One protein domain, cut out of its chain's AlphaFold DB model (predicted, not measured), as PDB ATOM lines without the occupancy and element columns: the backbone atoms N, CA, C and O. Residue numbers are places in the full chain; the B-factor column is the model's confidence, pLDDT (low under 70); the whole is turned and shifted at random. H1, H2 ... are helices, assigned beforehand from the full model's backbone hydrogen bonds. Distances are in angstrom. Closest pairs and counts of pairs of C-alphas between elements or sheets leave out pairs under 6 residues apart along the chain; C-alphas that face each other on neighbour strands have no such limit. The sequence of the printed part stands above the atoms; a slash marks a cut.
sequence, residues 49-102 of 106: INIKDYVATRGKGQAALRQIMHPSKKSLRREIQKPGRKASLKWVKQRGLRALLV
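This is residues 49 to 102 of the 106 residues of an uncharacterized protein of Pisolithus microcarpus 441 (UniProt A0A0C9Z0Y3). Four short helices follow the chain round an open, loosely joined ring: H2 and H4 stand at the two ends of the long axis, H1 lies between them on one side, and H3 lies across from H1 on the other side. The first printed residues, 49 and 50, start near the middle of this ring, and after H4 residues 95 to 102 fold back towards them. Residues 58 to 63, the turn from H1 into H2, stick out. The printed part has 54 residues with four named helices in the order H1, H2, H3, H4 and no named strand; the class is all helix, with 28 of the 54 residues in named elements. The whole is compact, with a radius of gyration of the C-alphas of 10.9 A, and rounded, with spans of 28 by 24 by 19 A.

Start at Ile 49 and go on to C-alpha 51 at (153.383, 183.480, 195.383), where H1 begins; it covers residues 51 to 57 and is 9.8 A long from first to last C-alpha. Next comes H2, residues 62 to 67, 8.8 A long. Find C-alpha 73 at (154.710, 171.058, 190.838); from there H3, the longest helix, runs through residues 73 to 81 over 12.3 A. H4, residues 89 to 94, is 8.7 A long and ends at C-alpha 94 at (160.551, 193.656, 194.623).

Look first at H1 and H2, which only just touch, with 3 pairs of C-alphas within 8 A. Their closest C-alphas are those of Thr 57 and Leu 65, 6.2 A apart. They run opposite ways at a steep tilt of 57 degrees. Then compare H1 with H4: they are close but not clearly touching, the closest C-alphas being those of Ile 51 and Val 92, 7.6 A apart. These two run the same way at a steep tilt of 50 degrees. H3 touches no helix, and it is apart from H1, H2 and H4. H2 and H4 are apart too. In H1, H2, H3 and H4 every O i to N i+4 pair is within hydrogen-bond range.

The two C-alphas farthest apart are those of Ala 63 and Lys 90, at 28.4 A, while the C-alphas of Ile 49 and Val 102 are 8.7 A apart. The printed part has no cut. The links from H1 to H2 and from H2 to H3 are tight, and the link from H3 to H4 is short. Read the B-factor column for the model's confidence: the mean pLDDT of the printed part is 86.2, and residue 102 is the one printed residue under 70.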
ATOM      1  N   ILE A  49     153.693 176.370 196.083       90.50
ATOM      2  CA  ILE A  49     152.728 177.415 196.452       90.50
ATOM      3  C   ILE A  49     152.714 178.538 195.414       90.50
ATOM      4  O   ILE A  49     153.753 178.909 194.863       90.50
ATOM      5  N   ASN A  50     151.538 179.101 195.134       90.38
ATOM      6  CA  ASN A  50     151.458 180.318 194.335       90.38
ATOM      7  C   ASN A  50     151.914 181.510 195.188       90.38
ATOM      8  O   ASN A  50     151.432 181.716 196.298       90.38
ATOM      9  N   ILE A  51     152.820 182.334 194.657       88.88
ATOM     10  CA  ILE A  51     153.383 183.480 195.383       88.88
ATOM     11  C   ILE A  51     152.299 184.501 195.775       88.88
ATOM     12  O   ILE A  51     152.392 185.104 196.842       88.88
ATOM     13  N   LYS A  52     151.254 184.689 194.956       89.06
ATOM     14  CA  LYS A  52     150.118 185.561 195.303       89.06
ATOM     15  C   LYS A  52     149.366 185.034 196.525       89.06
ATOM     16  O   LYS A  52     149.103 185.804 197.445       89.06
ATOM     17  N   ASP A  53     149.099 183.731 196.558       90.69
ATOM     18  CA  ASP A  53     148.373 183.085 197.657       90.69
ATOM     19  C   ASP A  53     149.212 183.059 198.933       90.69
ATOM     20  O   ASP A  53     148.700 183.357 200.012       90.69
ATOM     21  N   TYR A  54     150.518 182.802 198.806       90.50
ATOM     22  CA  TYR A  54     151.469 182.940 199.903       90.50
ATOM     23  C   TYR A  54     151.410 184.351 200.499       90.50
ATOM     24  O   TYR A  54     151.211 184.498 201.698       90.50
ATOM     25  N   VAL A  55     151.501 185.408 199.682       88.62
ATOM     26  CA  VAL A  55     151.451 186.791 200.187       88.62
ATOM     27  C   VAL A  55     150.110 187.117 200.853       88.62
ATOM     28  O   VAL A  55     150.108 187.805 201.870       88.62
ATOM     29  N   ALA A  56     148.995 186.607 200.327       90.12
ATOM     30  CA  ALA A  56     147.667 186.801 200.912       90.12
ATOM     31  C   ALA A  56     147.457 186.028 202.231       90.12
ATOM     32  O   ALA A  56     146.647 186.432 203.066       90.12
ATOM     33  N   THR A  57     148.181 184.922 202.425       89.62
ATOM     34  CA  THR A  57     147.932 183.957 203.512       89.62
ATOM     35  C   THR A  57     149.039 183.935 204.565       89.62
ATOM     36  O   THR A  57     148.804 183.456 205.669       89.62
ATOM     37  N   ARG A  58     150.219 184.513 204.294       84.31
ATOM     38  CA  ARG A  58     151.391 184.494 205.194       84.31
ATOM     39  C   ARG A  58     151.122 184.992 206.615       84.31
ATOM     40  O   ARG A  58     151.836 184.607 207.529       84.31
ATOM     41  N   GLY A  59     150.098 185.825 206.816       85.50
ATOM     42  CA  GLY A  59     149.704 186.317 208.141       85.50
ATOM     43  C   GLY A  59     148.692 185.464 208.900       85.50
ATOM     44  O   GLY A  59     148.382 185.773 210.042       85.50
ATOM     45  N   LYS A  60     148.182 184.392 208.289       87.94
ATOM     46  CA  LYS A  60     147.181 183.491 208.881       87.94
ATOM     47  C   LYS A  60     147.807 182.264 209.562       87.94
ATOM     48  O   LYS A  60     147.089 181.382 210.018       87.94
ATOM     49  N   GLY A  61     149.138 182.205 209.623       88.50
ATOM     50  CA  GLY A  61     149.896 181.127 210.260       88.50
ATOM     51  C   GLY A  61     150.194 179.926 209.352       88.50
ATOM     52  O   GLY A  61     149.742 179.837 208.209       88.50
ATOM     53  N   GLN A  62     150.974 178.983 209.889       89.75
ATOM     54  CA  GLN A  62     151.477 177.806 209.166       89.75
ATOM     55  C   GLN A  62     150.362 176.889 208.652       89.75
ATOM     56  O   GLN A  62     150.450 176.386 207.534       89.75
ATOM     57  N   ALA A  63     149.298 176.679 209.434       89.44
ATOM     58  CA  ALA A  63     148.193 175.806 209.041       89.44
ATOM     59  C   ALA A  63     147.521 176.291 207.743       89.44
ATOM     60  O   ALA A  63     147.322 175.507 206.817       89.44
ATOM     61  N   ALA A  64     147.266 177.598 207.636       90.69
ATOM     62  CA  ALA A  64     146.685 178.200 206.441       90.69
ATOM     63  C   ALA A  64     147.638 178.122 205.234       90.69
ATOM     64  O   ALA A  64     147.205 177.839 204.119       90.69
ATOM     65  N   LEU A  65     148.945 178.315 205.452       89.75
ATOM     66  CA  LEU A  65     149.963 178.168 204.405       89.75
ATOM     67  C   LEU A  65     150.049 176.734 203.865       89.75
ATOM     68  O   LEU A  65     150.212 176.543 202.661       89.75
ATOM     69  N   ARG A  66     149.895 175.729 204.733       89.06
ATOM     70  CA  ARG A  66     149.872 174.314 204.334       89.06
ATOM     71  C   ARG A  66     148.636 173.964 203.508       89.06
ATOM     72  O   ARG A  66     148.750 173.175 202.580       89.06
ATOM     73  N   GLN A  67     147.484 174.571 203.796       90.50
ATOM     74  CA  GLN A  67     146.243 174.327 203.048       90.50
ATOM     75  C   GLN A  67     146.284 174.850 201.609       90.50
ATOM     76  O   GLN A  67     145.705 174.237 200.717       90.50
ATOM     77  N   ILE A  68     146.972 175.968 201.366       91.12
ATOM     78  CA  ILE A  68     147.115 176.539 200.016       91.12
ATOM     79  C   ILE A  68     148.289 175.937 199.231       91.12
ATOM     80  O   ILE A  68     148.537 176.317 198.084       91.12
ATOM     81  N   MET A  69     149.049 175.030 199.847       90.69
ATOM     82  CA  MET A  69     150.157 174.354 199.193       90.69
ATOM     83  C   MET A  69     149.616 173.274 198.260       90.69
ATOM     84  O   MET A  69     148.812 172.425 198.636       90.69
ATOM     85  N   HIS A  70     150.069 173.298 197.015       91.94
ATOM     86  CA  HIS A  70     149.711 172.295 196.033       91.94
ATOM     87  C   HIS A  70     150.419 170.965 196.330       91.94
ATOM     88  O   HIS A  70     151.584 170.951 196.731       91.94
ATOM     89  N   PRO A  71     149.777 169.829 196.017       90.56
ATOM     90  CA  PRO A  71     150.372 168.509 196.228       90.56
ATOM     91  C   PRO A  71     151.547 168.224 195.281       90.56
ATOM     92  O   PRO A  71     152.342 167.324 195.526       90.56
ATOM     93  N   SER A  72     151.662 168.949 194.162       90.88
ATOM     94  CA  SER A  72     152.749 168.753 193.199       90.88
ATOM     95  C   SER A  72     153.051 170.000 192.372       90.88
ATOM     96  O   SER A  72     152.173 170.829 192.102       90.88
ATOM     97  N   LYS A  73     154.279 170.062 191.836       88.75
ATOM     98  CA  LYS A  73     154.710 171.058 190.838       88.75
ATOM     99  C   LYS A  73     153.752 171.137 189.644       88.75
ATOM    100  O   LYS A  73     153.503 172.227 189.136       88.75
ATOM    101  N   LYS A  74     153.195 170.003 189.194       89.69
ATOM    102  CA  LYS A  74     152.231 169.951 188.078       89.69
ATOM    103  C   LYS A  74     150.906 170.631 188.439       89.69
ATOM    104  O   LYS A  74     150.397 171.401 187.630       89.69
ATOM    105  N   SER A  75     150.380 170.383 189.642       90.50
ATOM    106  CA  SER A  75     149.155 171.033 190.136       90.50
ATOM    107  C   SER A  75     149.332 172.551 190.223       90.50
ATOM    108  O   SER A  75     148.540 173.295 189.647       90.50
ATOM    109  N   LEU A  76     150.446 173.010 190.806       91.12
ATOM    110  CA  LEU A  76     150.776 174.435 190.844       91.12
ATOM    111  C   LEU A  76     150.920 175.032 189.437       91.12
ATOM    112  O   LEU A  76     150.409 176.117 189.177       91.12
ATOM    113  N   ARG A  77     151.596 174.336 188.507       89.56
ATOM    114  CA  ARG A  77     151.760 174.799 187.116       89.56
ATOM    115  C   ARG A  77     150.414 175.011 186.416       89.56
ATOM    116  O   ARG A  77     150.243 176.031 185.758       89.56
ATOM    117  N   ARG A  78     149.462 174.090 186.584       90.31
ATOM    118  CA  ARG A  78     148.100 174.241 186.040       90.31
ATOM    119  C   ARG A  78     147.383 175.444 186.648       90.31
ATOM    120  O   ARG A  78     146.717 176.188 185.940       90.31
ATOM    121  N   GLU A  79     147.561 175.668 187.946       89.38
ATOM    122  CA  GLU A  79     146.932 176.790 188.642       89.38
ATOM    123  C   GLU A  79     147.473 178.150 188.178       89.38
ATOM    124  O   GLU A  79     146.695 179.058 187.892       89.38
ATOM    125  N   ILE A  80     148.795 178.301 188.037       88.94
ATOM    126  CA  ILE A  80     149.410 179.567 187.587       88.94
ATOM    127  C   ILE A  80     149.142 179.881 186.108       88.94
ATOM    128  O   ILE A  80     149.322 181.028 185.701       88.94
ATOM    129  N   GLN A  81     148.767 178.877 185.306       87.88
ATOM    130  CA  GLN A  81     148.392 179.047 183.899       87.88
ATOM    131  C   GLN A  81     147.004 179.677 183.737       87.88
ATOM    132  O   GLN A  81     146.727 180.247 182.685       87.88
ATOM    133  N   LYS A  82     146.150 179.631 184.768       88.56
ATOM    134  CA  LYS A  82     144.847 180.298 184.733       88.56
ATOM    135  C   LYS A  82     145.018 181.827 184.645       88.56
ATOM    136  O   LYS A  82     145.913 182.384 185.301       88.56
ATOM    137  N   PRO A  83     144.155 182.532 183.888       86.50
ATOM    138  CA  PRO A  83     144.194 183.989 183.790       86.50
ATOM    139  C   PRO A  83     144.199 184.661 185.170       86.50
ATOM    140  O   PRO A  83     143.489 184.250 186.083       86.50
ATOM    141  N   GLY A  84     145.052 185.671 185.356       84.38
ATOM    142  CA  GLY A  84     145.142 186.434 186.610       84.38
ATOM    143  C   GLY A  84     145.870 185.744 187.777       84.38
ATOM    144  O   GLY A  84     146.250 186.425 188.734       84.38
ATOM    145  N   ARG A  85     146.163 184.437 187.708       87.44
ATOM    146  CA  ARG A  85     146.817 183.690 188.805       87.44
ATOM    147  C   ARG A  85     148.340 183.817 188.820       87.44
ATOM    148  O   ARG A  85     148.959 183.683 189.874       87.44
ATOM    149  N   LYS A  86     148.964 184.143 187.688       86.50
ATOM    150  CA  LYS A  86     150.417 184.357 187.586       86.50
ATOM    151  C   LYS A  86     150.855 185.645 188.299       86.50
ATOM    152  O   LYS A  86     150.233 186.698 188.144       86.50
ATOM    153  N   ALA A  87     151.942 185.580 189.066       85.06
ATOM    154  CA  ALA A  87     152.617 186.759 189.615       85.06
ATOM    155  C   ALA A  87     153.599 187.349 188.586       85.06
ATOM    156  O   ALA A  87     154.258 186.601 187.861       85.06
ATOM    157  N   SER A  88     153.726 188.679 188.515       86.31
ATOM    158  CA  SER A  88     154.710 189.307 187.624       86.31
ATOM    159  C   SER A  88     156.120 189.181 188.206       86.31
ATOM    160  O   SER A  88     156.328 189.325 189.412       86.31
ATOM    161  N   LEU A  89     157.119 188.932 187.353       84.25
ATOM    162  CA  LEU A  89     158.500 188.732 187.808       84.25
ATOM    163  C   LEU A  89     159.044 189.963 188.552       84.25
ATOM    164  O   LEU A  89     159.722 189.816 189.568       84.25
ATOM    165  N   LYS A  90     158.713 191.170 188.070       86.19
ATOM    166  CA  LYS A  90     159.076 192.441 188.713       86.19
ATOM    167  C   LYS A  90     158.521 192.518 190.139       86.19
ATOM    168  O   LYS A  90     159.280 192.786 191.065       86.19
ATOM    169  N   TRP A  91     157.239 192.197 190.322       85.62
ATOM    170  CA  TRP A  91     156.574 192.215 191.629       85.62
ATOM    171  C   TRP A  91     157.164 191.185 192.600       85.62
ATOM    172  O   TRP A  91     157.378 191.484 193.773       85.62
ATOM    173  N   VAL A  92     157.497 189.986 192.111       83.69
ATOM    174  CA  VAL A  92     158.133 188.942 192.930       83.69
ATOM    175  C   VAL A  92     159.527 189.367 193.398       83.69
ATOM    176  O   VAL A  92     159.859 189.191 194.571       83.69
ATOM    177  N   LYS A  93     160.335 189.946 192.499       80.69
ATOM    178  CA  LYS A  93     161.682 190.442 192.822       80.69
ATOM    179  C   LYS A  93     161.640 191.578 193.844       80.69
ATOM    180  O   LYS A  93     162.375 191.513 194.821       80.69
ATOM    181  N   GLN A  94     160.744 192.552 193.669       81.38
ATOM    182  CA  GLN A  94     160.551 193.656 194.623       81.38
ATOM    183  C   GLN A  94     160.201 193.168 196.036       81.38
ATOM    184  O   GLN A  94     160.546 193.815 197.016       81.38
ATOM    185  N   ARG A  95     159.539 192.012 196.149       76.38
ATOM    186  CA  ARG A  95     159.160 191.407 197.432       76.38
ATOM    187  C   ARG A  95     160.191 190.428 197.991       76.38
ATOM    188  O   ARG A  95     159.966 189.873 199.061       76.38
ATOM    189  N   GLY A  96     161.294 190.179 197.284       74.12
ATOM    190  CA  GLY A  96     162.325 189.244 197.736       74.12
ATOM    191  C   GLY A  96     161.918 187.771 197.691       74.12
ATOM    192  O   GLY A  96     162.568 186.940 198.318       74.12
ATOM    193  N   LEU A  97     160.863 187.417 196.952       79.19
ATOM    194  CA  LEU A  97     160.296 186.059 196.934       79.19
ATOM    195  C   LEU A  97     160.839 185.213 195.775       79.19
ATOM    196  O   LEU A  97     160.162 184.324 195.261       79.19
ATOM    197  N   ARG A  98     162.081 185.481 195.350       78.56
ATOM    198  CA  ARG A  98     162.732 184.763 194.242       78.56
ATOM    199  C   ARG A  98     162.851 183.261 194.520       78.56
ATOM    200  O   ARG A  98     162.732 182.476 193.588       78.56
ATOM    201  N   ALA A  99     163.045 182.873 195.780       72.94
ATOM    202  CA  ALA A  99     163.155 181.477 196.205       72.94
ATOM    203  C   ALA A  99     161.883 180.650 195.937       72.94
ATOM    204  O   ALA A  99     161.975 179.461 195.657       72.94
ATOM    205  N   LEU A 100     160.711 181.293 195.968       75.44
ATOM    206  CA  LEU A 100     159.412 180.666 195.706       75.44
ATOM    207  C   LEU A 100     159.059 180.611 194.212       75.44
ATOM    208  O   LEU A 100     157.986 180.134 193.839       75.44
ATOM    209  N   LEU A 101     159.924 181.122 193.328       73.75
ATOM    210  CA  LEU A 101     159.673 181.070 191.893       73.75
ATOM    211  C   LEU A 101     159.817 179.645 191.378       73.75
ATOM    212  O   LEU A 101     160.918 179.113 191.230       73.75
ATOM    213  N   VAL A 102     158.693 179.078 190.964       64.94
ATOM    214  CA  VAL A 102     158.703 177.895 190.113       64.94
ATOM    215  C   VAL A 102     159.009 178.322 188.680       64.94
ATOM    216  O   VAL A 102     158.209 178.996 188.030       64.94
TER     217      VAL A 102